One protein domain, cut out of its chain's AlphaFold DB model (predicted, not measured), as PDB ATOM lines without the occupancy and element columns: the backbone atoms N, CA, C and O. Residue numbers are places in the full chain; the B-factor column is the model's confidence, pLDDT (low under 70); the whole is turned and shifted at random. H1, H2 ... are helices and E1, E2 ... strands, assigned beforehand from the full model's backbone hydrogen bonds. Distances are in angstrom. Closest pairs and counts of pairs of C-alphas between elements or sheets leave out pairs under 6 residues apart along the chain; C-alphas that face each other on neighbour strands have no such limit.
ATOM      1  N   THR A   4      59.971 193.028 -14.060       80.19
ATOM      2  CA  THR A   4      61.407 192.889 -14.285       80.19
ATOM      3  C   THR A   4      62.103 192.247 -13.090       80.19
ATOM      4  O   THR A   4      61.896 192.625 -11.937       80.19
ATOM      5  N   ALA A   5      62.954 191.261 -13.366       82.75
ATOM      6  CA  ALA A   5      63.902 190.707 -12.407       82.75
ATOM      7  C   ALA A   5      65.310 191.132 -12.819       82.75
ATOM      8  O   ALA A   5      65.727 190.852 -13.942       82.75
ATOM      9  N   ILE A   6      66.030 191.805 -11.923       88.38
ATOM     10  CA  ILE A   6      67.403 192.232 -12.183       88.38
ATOM     11  C   ILE A   6      68.338 191.474 -11.252       88.38
ATOM     12  O   ILE A   6      68.125 191.429 -10.041       88.38
ATOM     13  N   PHE A   7      69.392 190.908 -11.823       91.19
ATOM     14  CA  PHE A   7      70.458 190.231 -11.102       91.19
ATOM     15  C   PHE A   7      71.780 190.962 -11.315       91.19
ATOM     16  O   PHE A   7      72.043 191.456 -12.405       91.19
ATOM     17  N   GLU A   8      72.613 191.021 -10.287       92.19
ATOM     18  CA  GLU A   8      73.973 191.563 -10.328       92.19
ATOM     19  C   GLU A   8      74.943 190.462  -9.908       92.19
ATOM     20  O   GLU A   8      74.716 189.773  -8.910       92.19
ATOM     21  N   LEU A   9      76.036 190.312 -10.649       93.06
ATOM     22  CA  LEU A   9      77.107 189.385 -10.305       93.06
ATOM     23  C   LEU A   9      78.480 189.927 -10.693       93.06
ATOM     24  O   LEU A   9      78.635 190.649 -11.677       93.06
ATOM     25  N   GLU A  10      79.491 189.498  -9.947       93.25
ATOM     26  CA  GLU A  10      80.895 189.674 -10.305       93.25
ATOM     27  C   GLU A  10      81.388 188.408 -11.013       93.25
ATOM     28  O   GLU A  10      81.206 187.294 -10.515       93.25
ATOM     29  N   THR A  11      81.988 188.553 -12.196       92.38
ATOM     30  CA  THR A  11      82.365 187.409 -13.040       92.38
ATOM     31  C   THR A  11      83.519 187.729 -13.987       92.38
ATOM     32  O   THR A  11      83.715 188.869 -14.408       92.38
ATOM     33  N   ASN A  12      84.266 186.689 -14.369       92.44
ATOM     34  CA  ASN A  12      85.265 186.752 -15.439       92.44
ATOM     35  C   ASN A  12      84.679 186.437 -16.825       92.44
ATOM     36  O   ASN A  12      85.387 186.553 -17.824       92.44
ATOM     37  N   VAL A  13      83.414 186.014 -16.904       93.69
ATOM     38  CA  VAL A  13      82.762 185.702 -18.179       93.69
ATOM     39  C   VAL A  13      82.461 187.001 -18.942       93.69
ATOM     40  O   VAL A  13      82.194 188.061 -18.366       93.69
ATOM     41  N   GLU A  14      82.574 186.951 -20.267       93.06
ATOM     42  CA  GLU A  14      82.246 188.086 -21.132       93.06
ATOM     43  C   GLU A  14      80.732 188.315 -21.180       93.06
ATOM     44  O   GLU A  14      79.948 187.365 -21.220       93.06
ATOM     45  N   ARG A  15      80.313 189.585 -21.178       94.44
ATOM     46  CA  ARG A  15      78.900 189.979 -21.100       94.44
ATOM     47  C   ARG A  15      78.101 189.409 -22.266       94.44
ATOM     48  O   ARG A  15      76.986 188.944 -22.077       94.44
ATOM     49  N   GLU A  16      78.691 189.379 -23.452       94.62
ATOM     50  CA  GLU A  16      78.096 188.837 -24.670       94.62
ATOM     51  C   GLU A  16      77.773 187.340 -24.532       94.62
ATOM     52  O   GLU A  16      76.706 186.901 -24.960       94.62
ATOM     53  N   ILE A  17      78.649 186.570 -23.874       96.00
ATOM     54  CA  ILE A  17      78.438 185.137 -23.606       96.00
ATOM     55  C   ILE A  17      77.273 184.952 -22.628       96.00
ATOM     56  O   ILE A  17      76.422 184.080 -22.822       96.00
ATOM     57  N   ILE A  18      77.212 185.789 -21.588       95.88
ATOM     58  CA  ILE A  18      76.119 185.777 -20.608       95.88
ATOM     59  C   ILE A  18      74.804 186.136 -21.298       95.88
ATOM     60  O   ILE A  18      73.835 185.393 -21.175       95.88
ATOM     61  N   GLN A  19      74.777 187.216 -22.081       95.44
ATOM     62  CA  GLN A  19      73.613 187.646 -22.855       95.44
ATOM     63  C   GLN A  19      73.080 186.517 -23.740       95.44
ATOM     64  O   GLN A  19      71.878 186.248 -23.728       95.44
ATOM     65  N   GLU A  20      73.949 185.852 -24.505       95.31
ATOM     66  CA  GLU A  20      73.561 184.745 -25.383       95.31
ATOM     67  C   GLU A  20      72.959 183.588 -24.578       95.31
ATOM     68  O   GLU A  20      71.870 183.096 -24.899       95.31
ATOM     69  N   LYS A  21      73.627 183.186 -23.491       95.94
ATOM     70  CA  LYS A  21      73.176 182.075 -22.654       95.94
ATOM     71  C   LYS A  21      71.849 182.378 -21.966       95.94
ATOM     72  O   LYS A  21      70.949 181.542 -22.019       95.94
ATOM     73  N   LEU A  22      71.708 183.558 -21.366       94.06
ATOM     74  CA  LEU A  22      70.471 183.991 -20.723       94.06
ATOM     75  C   LEU A  22      69.333 184.101 -21.734       94.06
ATOM     76  O   LEU A  22      68.247 183.600 -21.471       94.06
ATOM     77  N   THR A  23      69.588 184.662 -22.920       92.62
ATOM     78  CA  THR A  23      68.591 184.716 -24.001       92.62
ATOM     79  C   THR A  23      68.110 183.311 -24.365       92.62
ATOM     80  O   THR A  23      66.907 183.085 -24.478       92.62
ATOM     81  N   TYR A  24      69.025 182.346 -24.493       92.69
ATOM     82  CA  TYR A  24      68.681 180.955 -24.781       92.69
ATOM     83  C   TYR A  24      67.846 180.302 -23.668       92.69
ATOM     84  O   TYR A  24      66.833 179.671 -23.969       92.69
ATOM     85  N   LEU A  25      68.257 180.441 -22.402       91.19
ATOM     86  CA  LEU A  25      67.525 179.894 -21.251       91.19
ATOM     87  C   LEU A  25      66.123 180.510 -21.158       91.19
ATOM     88  O   LEU A  25      65.127 179.795 -21.059       91.19
ATOM     89  N   TRP A  26      66.042 181.832 -21.301       88.00
ATOM     90  CA  TRP A  26      64.806 182.589 -21.166       88.00
ATOM     91  C   TRP A  26      63.807 182.295 -22.286       88.00
ATOM     92  O   TRP A  26      62.636 182.016 -22.034       88.00
ATOM     93  N   GLN A  27      64.259 182.273 -23.543       85.06
ATOM     94  CA  GLN A  27      63.375 182.069 -24.696       85.06
ATOM     95  C   GLN A  27      62.770 180.660 -24.786       85.06
ATOM     96  O   GLN A  27      61.793 180.475 -25.518       85.06
ATOM     97  N   LYS A  28      63.306 179.665 -24.062       82.69
ATOM     98  CA  LYS A  28      62.691 178.329 -23.978       82.69
ATOM     99  C   LYS A  28      61.307 178.369 -23.336       82.69
ATOM    100  O   LYS A  28      60.404 177.703 -23.838       82.69
ATOM    101  N   ALA A  29      61.161 179.133 -22.254       76.75
ATOM    102  CA  ALA A  29      59.921 179.239 -21.490       76.75
ATOM    103  C   ALA A  29      59.129 180.507 -21.843       76.75
ATOM    104  O   ALA A  29      57.911 180.467 -21.982       76.75
ATOM    105  N   CYS A  30      59.827 181.616 -22.076       74.94
ATOM    106  CA  CYS A  30      59.259 182.956 -22.178       74.94
ATOM    107  C   CYS A  30      59.470 183.515 -23.600       74.94
ATOM    108  O   CYS A  30      60.227 184.463 -23.828       74.94
ATOM    109  N   LYS A  31      58.808 182.914 -24.601       73.00
ATOM    110  CA  LYS A  31      58.952 183.325 -26.012       73.00
ATOM    111  C   LYS A  31      58.536 184.783 -26.228       73.00
ATOM    112  O   LYS A  31      57.392 185.150 -25.991       73.00
ATOM    113  N   GLY A  32      59.449 185.578 -26.784       68.50
ATOM    114  CA  GLY A  32      59.199 186.981 -27.135       68.50
ATOM    115  C   GLY A  32      59.509 187.984 -26.023       68.50
ATOM    116  O   GLY A  32      59.383 189.184 -26.263       68.50
ATOM    117  N   TYR A  33      59.957 187.527 -24.850       76.12
ATOM    118  CA  TYR A  33      60.417 188.412 -23.784       76.12
ATOM    119  C   TYR A  33      61.900 188.757 -23.921       76.12
ATOM    120  O   TYR A  33      62.708 187.958 -24.401       76.12
ATOM    121  N   LYS A  34      62.236 189.988 -23.527       82.00
ATOM    122  CA  LYS A  34      63.582 190.546 -23.651       82.00
ATOM    123  C   LYS A  34      64.446 190.113 -22.463       82.00
ATOM    124  O   LYS A  34      63.994 190.137 -21.322       82.00
ATOM    125  N   VAL A  35      65.691 189.778 -22.773       88.31
ATOM    126  CA  VAL A  35      66.806 189.711 -21.826       88.31
ATOM    127  C   VAL A  35      67.752 190.845 -22.181       88.31
ATOM    128  O   VAL A  35      68.044 191.031 -23.367       88.31
ATOM    129  N   ASP A  36      68.234 191.583 -21.191       91.81
ATOM    130  CA  ASP A  36      69.279 192.588 -21.385       91.81
ATOM    131  C   ASP A  36      70.415 192.399 -20.380       91.81
ATOM    132  O   ASP A  36      70.220 191.852 -19.294       91.81
ATOM    133  N   THR A  37      71.609 192.846 -20.753       92.62
ATOM    134  CA  THR A  37      72.785 192.820 -19.889       92.62
ATOM    135  C   THR A  37      73.624 194.068 -20.100       92.62
ATOM    136  O   THR A  37      73.905 194.478 -21.232       92.62
ATOM    137  N   TRP A  38      74.086 194.657 -19.004       92.44
ATOM    138  CA  TRP A  38      74.969 195.819 -19.037       92.44
ATOM    139  C   TRP A  38      76.082 195.689 -18.009       92.44
ATOM    140  O   TRP A  38      75.940 195.023 -16.984       92.44
ATOM    141  N   ASP A  39      77.208 196.323 -18.317       89.44
ATOM    142  CA  ASP A  39      78.328 196.411 -17.394       89.44
ATOM    143  C   ASP A  39      78.025 197.451 -16.310       89.44
ATOM    144  O   ASP A  39      77.448 198.511 -16.563       89.44
ATOM    145  N   GLY A  40      78.438 197.138 -15.091       82.00
ATOM    146  CA  GLY A  40      78.499 198.056 -13.973       82.00
ATOM    147  C   GLY A  40      79.926 198.190 -13.470       82.00
ATOM    148  O   GLY A  40      80.660 197.206 -13.380       82.00
ATOM    149  N   ASP A  41      80.291 199.405 -13.079       65.50
ATOM    150  CA  ASP A  41      81.517 199.654 -12.331       65.50
ATOM    151  C   ASP A  41      81.180 199.716 -10.838       65.50
ATOM    152  O   ASP A  41      80.730 200.742 -10.329       65.50
ATOM    153  N   SER A  42      81.404 198.611 -10.124       59.19
ATOM    154  CA  SER A  42      81.416 198.597  -8.657       59.19
ATOM    155  C   SER A  42      82.863 198.473  -8.192       59.19
ATOM    156  O   SER A  42      83.476 197.418  -8.322       59.19
ATOM    157  N   TYR A  43      83.435 199.554  -7.653       56.00
ATOM    158  CA  TYR A  43      84.741 199.535  -6.967       56.00
ATOM    159  C   TYR A  43      85.912 198.915  -7.764       56.00
ATOM    160  O   TYR A  43      86.830 198.341  -7.181       56.00
ATOM    161  N   GLY A  44      85.907 199.045  -9.096       57.97
ATOM    162  CA  GLY A  44      86.959 198.510  -9.971       57.97
ATOM    163  C   GLY A  44      86.879 197.001 -10.219       57.97
ATOM    164  O   GLY A  44      87.806 196.437 -10.801       57.97
ATOM    165  N   VAL A  45      85.789 196.352  -9.799       68.19
ATOM    166  CA  VAL A  45      85.488 194.964 -10.143       68.19
ATOM    167  C   VAL A  45      84.437 194.936 -11.243       68.19
ATOM    168  O   VAL A  45      83.399 195.599 -11.153       68.19
ATOM    169  N   LYS A  46      84.712 194.149 -12.289       78.56
ATOM    170  CA  LYS A  46      83.784 193.939 -13.398       78.56
ATOM    171  C   LYS A  46      82.498 193.320 -12.855       78.56
ATOM    172  O   LYS A  46      82.470 192.145 -12.484       78.56
ATOM    173  N   THR A  47      81.450 194.128 -12.824       88.75
ATOM    174  CA  THR A  47      80.120 193.715 -12.398       88.75
ATOM    175  C   THR A  47      79.232 193.667 -13.626       88.75
ATOM    176  O   THR A  47      79.291 194.559 -14.469       88.75
ATOM    177  N   ILE A  48      78.416 192.631 -13.753       91.69
ATOM    178  CA  ILE A  48      77.434 192.529 -14.827       91.69
ATOM    179  C   ILE A  48      76.053 192.559 -14.196       91.69
ATOM    180  O   ILE A  48      75.803 191.919 -13.177       91.69
ATOM    181  N   PHE A  49      75.162 193.320 -14.811       92.06
ATOM    182  CA  PHE A  49      73.746 193.308 -14.502       92.06
ATOM    183  C   PHE A  49      73.003 192.531 -15.580       92.06
ATOM    184  O   PHE A  49      73.346 192.595 -16.762       92.06
ATOM    185  N   CYS A  50      71.996 191.773 -15.167       92.12
ATOM    186  CA  CYS A  50      71.177 190.931 -16.022       92.12
ATOM    187  C   CYS A  50      69.709 191.230 -15.748       92.12
ATOM    188  O   CYS A  50      69.233 191.001 -14.640       92.12
ATOM    189  N   GLU A  51      68.992 191.714 -16.752       90.44
ATOM    190  CA  GLU A  51      67.578 192.053 -16.673       90.44
ATOM    191  C   GLU A  51      66.741 191.040 -17.445       90.44
ATOM    192  O   GLU A  51      66.947 190.814 -18.641       90.44
ATOM    193  N   LEU A  52      65.770 190.451 -16.756       87.94
ATOM    194  CA  LEU A  52      64.788 189.546 -17.332       87.94
ATOM    195  C   LEU A  52      63.425 190.228 -17.298       87.94
ATOM    196  O   LEU A  52      62.862 190.449 -16.223       87.94
ATOM    197  N   LEU A  53      62.883 190.534 -18.478       81.62
ATOM    198  CA  LEU A  53      61.491 190.945 -18.603       81.62
ATOM    199  C   LEU A  53      60.607 189.699 -18.568       81.62
ATOM    200  O   LEU A  53      60.849 188.748 -19.314       81.62
ATOM    201  N   TYR A  54      59.558 189.711 -17.754       70.50
ATOM    202  CA  TYR A  54      58.692 188.549 -17.595       70.50
ATOM    203  C   TYR A  54      57.208 188.925 -17.509       70.50
ATOM    204  O   TYR A  54      56.845 190.064 -17.192       70.50
ATOM    205  N   VAL A  55      56.331 187.972 -17.846       63.09
ATOM    206  CA  VAL A  55      54.881 188.097 -17.658       63.09
ATOM    207  C   VAL A  55      54.464 187.023 -16.690       63.09
ATOM    208  O   VAL A  55      54.196 185.876 -17.025       63.09
ATOM    209  N   PHE A  56      54.384 187.487 -15.456       62.97
ATOM    210  CA  PHE A  56      54.013 186.712 -14.303       62.97
ATOM    211  C   PHE A  56      52.862 185.736 -14.591       62.97
ATOM    212  O   PHE A  56      51.771 186.164 -14.987       62.97
ATOM    213  N   ARG A  57      53.091 184.449 -14.281       65.31
ATOM    214  CA  ARG A  57      52.180 183.291 -14.466       65.31
ATOM    215  C   ARG A  57      52.189 182.632 -15.849       65.31
ATOM    216  O   ARG A  57      51.327 181.785 -16.093       65.31
ATOM    217  N   GLU A  58      53.145 182.940 -16.718       73.50
ATOM    218  CA  GLU A  58      53.391 182.088 -17.883       73.50
ATOM    219  C   GLU A  58      53.905 180.700 -17.437       73.50
ATOM    220  O   GLU A  58      54.789 180.605 -16.574       73.50
ATOM    221  N   PRO A  59      53.357 179.594 -17.975       78.00
ATOM    222  CA  PRO A  59      53.844 178.257 -17.661       78.00
ATOM    223  C   PRO A  59      55.339 178.109 -17.975       78.00
ATOM    224  O   PRO A  59      55.767 178.326 -19.104       78.00
ATOM    225  N   GLY A  60      56.127 177.682 -16.984       81.62
ATOM    226  CA  GLY A  60      57.568 177.442 -17.132       81.62
ATOM    227  C   GLY A  60      58.471 178.624 -16.765       81.62
ATOM    228  O   GLY A  60      59.684 178.447 -16.737       81.62
ATOM    229  N   GLU A  61      57.914 179.791 -16.433       81.62
ATOM    230  CA  GLU A  61      58.699 180.966 -16.021       81.62
ATOM    231  C   GLU A  61      59.502 180.710 -14.735       81.62
ATOM    232  O   GLU A  61      60.680 181.046 -14.674       81.62
ATOM    233  N   GLU A  62      58.902 180.059 -13.730       85.88
ATOM    234  CA  GLU A  62      59.598 179.756 -12.468       85.88
ATOM    235  C   GLU A  62      60.807 178.837 -12.696       85.88
ATOM    236  O   GLU A  62      61.881 179.084 -12.156       85.88
ATOM    237  N   GLU A  63      60.662 177.825 -13.555       87.81
ATOM    238  CA  GLU A  63      61.759 176.921 -13.913       87.81
ATOM    239  C   GLU A  63      62.849 177.645 -14.713       87.81
ATOM    240  O   GLU A  63      64.035 177.451 -14.468       87.81
ATOM    241  N   ALA A  64      62.471 178.544 -15.625       88.62
ATOM    242  CA  ALA A  64      63.439 179.349 -16.362       88.62
ATOM    243  C   ALA A  64      64.211 180.309 -15.449       88.62
ATOM    244  O   ALA A  64      65.417 180.471 -15.619       88.62
ATOM    245  N   ILE A  65      63.549 180.915 -14.455       88.44
ATOM    246  CA  ILE A  65      64.220 181.734 -13.437       88.44
ATOM    247  C   ILE A  65      65.222 180.882 -12.655       88.44
ATOM    248  O   ILE A  65      66.334 181.344 -12.419       88.44
ATOM    249  N   ARG A  66      64.878 179.635 -12.305       91.06
ATOM    250  CA  ARG A  66      65.810 178.706 -11.640       91.06
ATOM    251  C   ARG A  66      67.020 178.396 -12.503       91.06
ATOM    252  O   ARG A  66      68.136 178.599 -12.045       91.06
ATOM    253  N   GLU A  67      66.813 178.010 -13.763       93.44
ATOM    254  CA  GLU A  67      67.917 177.750 -14.698       93.44
ATOM    255  C   GLU A  67      68.826 178.979 -14.869       93.44
ATOM    256  O   GLU A  67      70.046 178.843 -14.981       93.44
ATOM    257  N   VAL A  68      68.245 180.185 -14.887       93.81
ATOM    258  CA  VAL A  68      69.008 181.435 -14.942       93.81
ATOM    259  C   VAL A  68      69.794 181.662 -13.655       93.81
ATOM    260  O   VAL A  68      70.992 181.917 -13.732       93.81
ATOM    261  N   VAL A  69      69.162 181.556 -12.486       94.38
ATOM    262  CA  VAL A  69      69.819 181.757 -11.184       94.38
ATOM    263  C   VAL A  69      70.953 180.754 -10.986       94.38
ATOM    264  O   VAL A  69      72.064 181.166 -10.659       94.38
ATOM    265  N   ASP A  70      70.724 179.475 -11.284       95.81
ATOM    266  CA  ASP A  70      71.742 178.423 -11.216       95.81
ATOM    267  C   ASP A  70      72.921 178.721 -12.149       95.81
ATOM    268  O   ASP A  70      74.088 178.592 -11.768       95.81
ATOM    269  N   TYR A  71      72.639 179.168 -13.378       97.25
ATOM    270  CA  TYR A  71      73.685 179.572 -14.309       97.25
ATOM    271  C   TYR A  71      74.487 180.765 -13.779       97.25
ATOM    272  O   TYR A  71      75.717 180.705 -13.782       97.25
ATOM    273  N   LEU A  72      73.823 181.820 -13.301       96.38
ATOM    274  CA  LEU A  72      74.480 183.023 -12.791       96.38
ATOM    275  C   LEU A  72      75.343 182.728 -11.556       96.38
ATOM    276  O   LEU A  72      76.474 183.204 -11.482       96.38
ATOM    277  N   LEU A  73      74.859 181.890 -10.634       96.62
ATOM    278  CA  LEU A  73      75.641 181.398  -9.498       96.62
ATOM    279  C   LEU A  73      76.883 180.627  -9.970       96.62
ATOM    280  O   LEU A  73      77.988 180.909  -9.511       96.62
ATOM    281  N   SER A  74      76.738 179.744 -10.968       96.75
ATOM    282  CA  SER A  74      77.848 178.927 -11.486       96.75
ATOM    283  C   SER A  74      78.985 179.722 -12.143       96.75
ATOM    284  O   SER A  74      80.107 179.220 -12.238       96.75
ATOM    285  N   ILE A  75      78.710 180.944 -12.612       95.81
ATOM    286  CA  ILE A  75      79.709 181.830 -13.230       95.81
ATOM    287  C   ILE A  75      80.134 182.991 -12.322       95.81
ATOM    288  O   ILE A  75      81.019 183.764 -12.702       95.81
ATOM    289  N   SER A  76      79.505 183.140 -11.155       95.12
ATOM    290  CA  SER A  76      79.853 184.156 -10.164       95.12
ATOM    291  C   SER A  76      81.182 183.813  -9.490       95.12
ATOM    292  O   SER A  76      81.433 182.664  -9.131       95.12
ATOM    293  N   LEU A  77      82.036 184.818  -9.269       93.00
ATOM    294  CA  LEU A  77      83.331 184.643  -8.597       93.00
ATOM    295  C   LEU A  77      83.207 184.113  -7.164       93.00
ATOM    296  O   LEU A  77      84.119 183.440  -6.685       93.00
ATOM    297  N   TYR A  78      82.094 184.410  -6.495       92.44
ATOM    298  CA  TYR A  78      81.881 184.074  -5.085       92.44
ATOM    299  C   TYR A  78      80.715 183.114  -4.866       92.44
ATOM    300  O   TYR A  78      80.319 182.915  -3.724       92.44
ATOM    301  N   ASN A  79      80.164 182.526  -5.935       94.50
ATOM    302  CA  ASN A  79      78.923 181.746  -5.877       94.50
ATOM    303  C   ASN A  79      77.768 182.540  -5.232       94.50
ATOM    304  O   ASN A  79      76.978 182.021  -4.445       94.50
ATOM    305  N   GLN A  80      77.734 183.839  -5.529       93.88
ATOM    306  CA  GLN A  80      76.825 184.820  -4.951       93.88
ATOM    307  C   GLN A  80      76.294 185.727  -6.054       93.88
ATOM    308  O   GLN A  80      77.061 186.192  -6.902       93.88
ATOM    309  N   ILE A  81      74.997 186.007  -6.026       93.31
ATOM    310  CA  ILE A  81      74.367 187.003  -6.897       93.31
ATOM    311  C   ILE A  81      73.466 187.910  -6.068       93.31
ATOM    312  O   ILE A  81      72.898 187.488  -5.057       93.31
ATOM    313  N   TYR A  82      73.308 189.152  -6.512       90.69
ATOM    314  CA  TYR A  82      72.370 190.082  -5.899       90.69
ATOM    315  C   TYR A  82      71.115 190.210  -6.745       90.69
ATOM    316  O   TYR A  82      71.190 190.273  -7.967       90.69
ATOM    317  N   TYR A  83      69.964 190.274  -6.091       88.00
ATOM    318  CA  TYR A  83      68.665 190.419  -6.731       88.00
ATOM    319  C   TYR A  83      68.047 191.788  -6.441       88.00
ATOM    320  O   TYR A  83      68.012 192.238  -5.290       88.00
ATOM    321  N   TYR A  84      67.519 192.412  -7.493       82.94
ATOM    322  CA  TYR A  84      66.834 193.698  -7.491       82.94
ATOM    323  C   TYR A  84      65.473 193.579  -8.182       82.94
ATOM    324  O   TYR A  84      65.293 192.847  -9.159       82.94
ATOM    325  N   ARG A  85      64.511 194.360  -7.684       73.12
ATOM    326  CA  ARG A  85      63.146 194.449  -8.230       73.12
ATOM    327  C   ARG A  85      62.935 195.608  -9.199       73.12
ATOM    328  O   ARG A  85      61.955 195.605  -9.928       73.12
ATOM    329  N   CYS A  86      63.798 196.615  -9.161       67.94
ATOM    330  CA  CYS A  86      63.700 197.796 -10.007       67.94
ATOM    331  C   CYS A  86      65.094 198.399 -10.178       67.94
ATOM    332  O   CYS A  86      65.876 198.463  -9.224       67.94
ATOM    333  N   ASP A  87      65.389 198.809 -11.404       65.94
ATOM    334  CA  ASP A  87      66.617 199.479 -11.821       65.94
ATOM    335  C   ASP A  87      66.842 200.804 -11.078       65.94
ATOM    336  O   ASP A  87      67.979 201.123 -10.729       65.94
ATOM    337  N   GLU A  88      65.766 201.515 -10.718       60.94
ATOM    338  CA  GLU A  88      65.811 202.722  -9.876       60.94
ATOM    339  C   GLU A  88      66.484 202.483  -8.510       60.94
ATOM    340  O   GLU A  88      66.938 203.428  -7.860       60.94
ATOM    341  N   TYR A  89      66.580 201.222  -8.066       61.62
ATOM    342  CA  TYR A  89      67.216 200.833  -6.806       61.62
ATOM    343  C   TYR A  89      68.651 200.321  -6.950       61.62
ATOM    344  O   TYR A  89      69.273 199.951  -5.951       61.62
ATOM    345  N   ILE A  90      69.221 200.385  -8.156       65.56
ATOM    346  CA  ILE A  90      70.654 200.201  -8.412       65.56
ATOM    347  C   ILE A  90      71.382 201.523  -8.093       65.56
ATOM    348  O   ILE A  90      72.088 202.099  -8.916       65.56
ATOM    349  N   SER A  91      71.176 202.063  -6.887       64.50
ATOM    350  CA  SER A  91      71.872 203.257  -6.393       64.50
ATOM    351  C   SER A  91      72.824 202.894  -5.251       64.50
ATOM    352  O   SER A  91      72.562 201.982  -4.461       64.50
ATOM    353  N   GLU A  92      73.954 203.600  -5.145       57.38
ATOM    354  CA  GLU A  92      74.985 203.305  -4.133       57.38
ATOM    355  C   GLU A  92      74.467 203.406  -2.688       57.38
ATOM    356  O   GLU A  92      74.880 202.631  -1.825       57.38
ATOM    357  N   GLU A  93      73.505 204.293  -2.419       52.59
ATOM    358  CA  GLU A  93      72.899 204.447  -1.087       52.59
ATOM    359  C   GLU A  93      72.153 203.186  -0.624       52.59
ATOM    360  O   GLU A  93      72.082 202.898   0.573       52.59
ATOM    361  N   LEU A  94      71.619 202.401  -1.563       54.81
ATOM    362  CA  LEU A  94      70.902 201.161  -1.269       54.81
ATOM    363  C   LEU A  94      71.846 199.963  -1.137       54.81
ATOM    364  O   LEU A  94      71.531 199.029  -0.395       54.81
ATOM    365  N   LYS A  95      73.041 200.022  -1.742       56.31
ATOM    366  CA  LYS A  95      74.104 199.021  -1.540       56.31
ATOM    367  C   LYS A  95      74.632 199.006  -0.098       56.31
ATOM    368  O   LYS A  95      75.084 197.958   0.363       56.31
ATOM    369  N   ALA A  96      74.530 200.132   0.616       55.00
ATOM    370  CA  ALA A  96      74.985 200.293   1.999       55.00
ATOM    371  C   ALA A  96      74.012 199.750   3.071       55.00
ATOM    372  O   ALA A  96      74.367 199.701   4.250       55.00
ATOM    373  N   ARG A  97      72.784 199.352   2.700       63.16
ATOM    374  CA  ARG A  97      71.822 198.749   3.638       63.16
ATOM    375  C   ARG A  97      72.174 197.287   3.927       63.16
ATOM    376  O   ARG A  97      72.801 196.615   3.113       63.16
ATOM    377  N   SER A  98      71.757 196.796   5.095       66.38
ATOM    378  CA  SER A  98      71.946 195.399   5.499       66.38
ATOM    379  C   SER A  98      71.356 194.444   4.460       66.38
ATOM    380  O   SER A  98      70.164 194.526   4.157       66.38
ATOM    381  N   LEU A  99      72.189 193.539   3.947       80.12
ATOM    382  CA  LEU A  99      71.776 192.488   3.023       80.12
ATOM    383  C   LEU A  99      70.852 191.494   3.726       80.12
ATOM    384  O   LEU A  99      71.110 191.085   4.858       80.12
ATOM    385  N   THR A 100      69.781 191.108   3.037       86.44
ATOM    386  CA  THR A 100      68.935 189.982   3.440       86.44
ATOM    387  C   THR A 100      69.247 188.808   2.526       86.44
ATOM    388  O   THR A 100      69.162 188.949   1.303       86.44
ATOM    389  N   ASN A 101      69.601 187.674   3.122       89.69
ATOM    390  CA  ASN A 101      69.835 186.437   2.387       89.69
ATOM    391  C   ASN A 101      68.491 185.781   2.073       89.69
ATOM    392  O   ASN A 101      67.645 185.651   2.961       89.69
ATOM    393  N   ILE A 102      68.321 185.376   0.821       89.81
ATOM    394  CA  ILE A 102      67.153 184.656   0.323       89.81
ATOM    395  C   ILE A 102      67.611 183.469  -0.532       89.81
ATOM    396  O   ILE A 102      68.737 183.425  -1.023       89.81
ATOM    397  N   THR A 103      66.723 182.508  -0.723       91.00
ATOM    398  CA  THR A 103      66.881 181.389  -1.652       91.00
ATOM    399  C   THR A 103      66.226 181.705  -2.996       91.00
ATOM    400  O   THR A 103      65.420 182.630  -3.114       91.00
ATOM    401  N   VAL A 104      66.518 180.907  -4.026       88.19
ATOM    402  CA  VAL A 104      65.802 181.004  -5.308       88.19
ATOM    403  C   VAL A 104      64.296 180.766  -5.139       88.19
ATOM    404  O   VAL A 104      63.501 181.408  -5.817       88.19
ATOM    405  N   ASP A 105      63.888 179.907  -4.199       88.50
ATOM    406  CA  ASP A 105      62.476 179.635  -3.909       88.50
ATOM    407  C   ASP A 105      61.748 180.845  -3.324       88.50
ATOM    408  O   ASP A 105      60.567 181.066  -3.614       88.50
ATOM    409  N   ASP A 106      62.458 181.659  -2.545       87.25
ATOM    410  CA  ASP A 106      61.890 182.850  -1.926       87.25
ATOM    411  C   ASP A 106      61.390 183.848  -2.980       87.25
ATOM    412  O   ASP A 106      60.359 184.484  -2.749       87.25
ATOM    413  N   LEU A 107      62.013 183.904  -4.168       82.00
ATOM    414  CA  LEU A 107      61.594 184.745  -5.304       82.00
ATOM    415  C   LEU A 107      60.133 184.509  -5.736       82.00
ATOM    416  O   LEU A 107      59.511 185.388  -6.335       82.00
ATOM    417  N   PHE A 108      59.561 183.343  -5.416       81.38
ATOM    418  CA  PHE A 108      58.195 182.955  -5.787       81.38
ATOM    419  C   PHE A 108      57.183 183.081  -4.635       81.38
ATOM    420  O   PHE A 108      56.016 182.697  -4.789       81.38
ATOM    421  N   THR A 109      57.591 183.641  -3.494       79.44
ATOM    422  CA  THR A 109      56.728 183.894  -2.327       79.44
ATOM    423  C   THR A 109      56.217 185.332  -2.324       79.44
ATOM    424  O   THR A 109      56.956 186.230  -2.701       79.44
ATOM    425  N   GLU A 110      54.988 185.598  -1.864       73.75
ATOM    426  CA  GLU A 110      54.358 186.942  -1.910       73.75
ATOM    427  C   GLU A 110      55.237 188.092  -1.377       73.75
ATOM    428  O   GLU A 110      55.127 189.221  -1.849       73.75
ATOM    429  N   GLN A 111      56.134 187.807  -0.427       71.69
ATOM    430  CA  GLN A 111      57.066 188.777   0.153       71.69
ATOM    431  C   GLN A 111      58.108 189.299  -0.849       71.69
ATOM    432  O   GLN A 111      58.439 190.485  -0.827       71.69
ATOM    433  N   TYR A 112      58.624 188.429  -1.716       67.50
ATOM    434  CA  TYR A 112      59.626 188.760  -2.741       67.50
ATOM    435  C   TYR A 112      59.040 188.716  -4.158       67.50
ATOM    436  O   TYR A 112      59.714 189.017  -5.143       67.50
ATOM    437  N   ARG A 113      57.742 188.414  -4.221       64.50
ATOM    438  CA  ARG A 113      56.870 188.334  -5.383       64.50
ATOM    439  C   ARG A 113      55.778 189.396  -5.258       64.50
ATOM    440  O   ARG A 113      54.609 189.052  -5.059       64.50
ATOM    441  N   PRO A 114      56.107 190.691  -5.333       49.94
ATOM    442  CA  PRO A 114      55.060 191.677  -5.278       49.94
ATOM    443  C   PRO A 114      54.163 191.524  -6.507       49.94
ATOM    444  O   PRO A 114      54.622 191.403  -7.643       49.94
ATOM    445  N   SER A 115      52.856 191.547  -6.265       50.03
ATOM    446  CA  SER A 115      51.859 191.944  -7.254       50.03
ATOM    447  C   SER A 115      52.386 193.107  -8.096       50.03
ATOM    448  O   SER A 115      52.979 194.031  -7.539       50.03
ATOM    449  N   ILE A 116      52.157 193.045  -9.407       49.69
ATOM    450  CA  ILE A 116      52.703 193.984 -10.389       49.69
ATOM    451  C   ILE A 116      52.722 195.429  -9.856       49.69
ATOM    452  O   ILE A 116      51.670 195.981  -9.532       49.69
ATOM    453  N   GLY A 117      53.916 196.027  -9.776       48.78
ATOM    454  CA  GLY A 117      54.117 197.422  -9.373       48.78
ATOM    455  C   GLY A 117      54.463 197.673  -7.901       48.78
ATOM    456  O   GLY A 117      54.530 198.841  -7.515       48.78
ATOM    457  N   ALA A 118      54.690 196.649  -7.065       56.53
ATOM    458  CA  ALA A 118      55.247 196.896  -5.732       56.53
ATOM    459  C   ALA A 118      56.783 196.972  -5.761       56.53
ATOM    460  O   ALA A 118      57.489 196.044  -6.158       56.53
ATOM    461  N   ASN A 119      57.275 198.116  -5.299       61.00
ATOM    462  CA  ASN A 119      58.682 198.456  -5.236       61.00
ATOM    463  C   ASN A 119      59.281 197.999  -3.907       61.00
ATOM    464  O   ASN A 119      58.792 198.378  -2.840       61.00
ATOM    465  N   ILE A 120      60.367 197.228  -3.969       65.50
ATOM    466  CA  ILE A 120      61.143 196.859  -2.786       65.50
ATOM    467  C   ILE A 120      62.499 197.576  -2.867       65.50
ATOM    468  O   ILE A 120      63.346 197.166  -3.661       65.50
ATOM    469  N   PRO A 121      62.730 198.640  -2.072       68.00
ATOM    470  CA  PRO A 121      63.953 199.438  -2.117       68.00
ATOM    471  C   PRO A 121      65.083 198.767  -1.318       68.00
ATOM    472  O   PRO A 121      65.595 199.327  -0.340       68.00
ATOM    473  N   GLN A 122      65.423 197.531  -1.685       74.19
ATOM    474  CA  GLN A 122      66.553 196.783  -1.137       74.19
ATOM    475  C   GLN A 122      67.075 195.763  -2.149       74.19
ATOM    476  O   GLN A 122      66.320 195.272  -2.987       74.19
ATOM    477  N   ARG A 123      68.361 195.432  -2.026       81.94
ATOM    478  CA  ARG A 123      68.978 194.313  -2.738       81.94
ATOM    479  C   ARG A 123      69.010 193.080  -1.844       81.94
ATOM    480  O   ARG A 123      69.212 193.196  -0.631       81.94
ATOM    481  N   PHE A 124      68.840 191.913  -2.443       87.25
ATOM    482  CA  PHE A 124      68.878 190.628  -1.751       87.25
ATOM    483  C   PHE A 124      70.087 189.820  -2.186       87.25
ATOM    484  O   PHE A 124      70.521 189.968  -3.321       87.25
ATOM    485  N   LEU A 125      70.613 188.978  -1.302       91.06
ATOM    486  CA  LEU A 125      71.719 188.075  -1.608       91.06
ATOM    487  C   LEU A 125      71.183 186.654  -1.806       91.06
ATOM    488  O   LEU A 125      70.455 186.157  -0.948       91.06
ATOM    489  N   ILE A 126      71.569 186.016  -2.908       92.50
ATOM    490  CA  ILE A 126      71.363 184.588  -3.168       92.50
ATOM    491  C   ILE A 126      72.747 183.932  -3.222       92.50
ATOM    492  O   ILE A 126      73.618 184.406  -3.953       92.50
ATOM    493  N   GLU A 127      72.943 182.856  -2.459       92.12
ATOM    494  CA  GLU A 127      74.189 182.077  -2.399       92.12
ATOM    495  C   GLU A 127      73.924 180.634  -2.855       92.12
ATOM    496  O   GLU A 127      72.856 180.088  -2.561       92.12
ATOM    497  N   GLY A 128      74.873 180.040  -3.587       81.38
ATOM    498  CA  GLY A 128      74.794 178.663  -4.097       81.38
ATOM    499  C   GLY A 128      75.538 177.624  -3.266       81.38
ATOM    500  O   GLY A 128      76.383 178.001  -2.420       81.38
TER     501      GLY A 128
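What this domain is: This is residues 4 to 128 of the 128 residues of an uncharacterized protein of Hyella patelloides LEGE 07179 (UniProt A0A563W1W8). One strongly twisted sheet of five strands has two long helices, H1 and H2, packed side by side over one face. Between E4 and E5 the chain makes a wide, looping excursion at the E5 end of the sheet, with the short helices H3 and H4 along it. The printed part has 125 residues with four named helices and five named strands, in the order E1 H1 E2 E3 H2 E4 H3 H4 E5; the sheet order is E2 E3 E1 E4 E5, all antiparallel. The class is mixed, and the whole is compact, with a radius of gyration of the C-alphas of 13.6 A and spans of 38 by 31 by 25 A.

How they stand to each other: Start at E1, residues 4 to 10, an inner strand. H1, residues 15 to 29, leads to the hairpin of E2, residues 35 to 42, and E3, residues 45 to 54, where N 38 and O 49 are 3.1 A apart. Between E3 and E1, look at N 7 and O 50, 2.8 A apart. H2, residues 61 to 75, leads to E4, residues 80 to 84, whose N 82 is 2.8 A from O 8 of E1. E5, residues 124 to 127, is the edge strand beside E4, with N 83 and O 124 at 2.8 A; E2 is the other edge strand. E1, H1, E2 and E3, H2, E4 are split strand-helix-strand units, two strands running the same way with another strand between them, each with a right-handed crossover. The two layers are this sheet and, on one face of it, H1 over E2 and E3 at a height of 9.2 A and H2 at 8.5 A. H1 and H2 touch at a shallow tilt of 24 degrees, opposite ways, with Ala 29 and Glu 61 their closest C-alphas, 5.9 A apart. H3, residues 92 to 95, and H4, residues 105 to 108, are not on the sheet. In H2 every O i to N i+4 pair is within hydrogen-bond range, in H1 9 of 11; H3 and H4 are too short for such a pair.

Where its parts are: Find C-alpha 4 at (61.407, 192.889, -14.285); from there E1 runs 20.1 A. H1 measures 21.8 A, E2 21.6 A, E3 28.5 A and H2 21.2 A. E4, H3, H4 and E5 are shorter, and E5 ends with C-alpha 127 at (74.189, 182.077, -2.399).

The domain as a whole: The C-alphas of Gly 44 and Pro 59, the two farthest apart, are 39.6 A from each other. The printed part has no cut; its one long link is residues 109 to 123. Mean pLDDT of the printed part is 81.0, with residues 86 to 98 and 112 to 121 among those under 70.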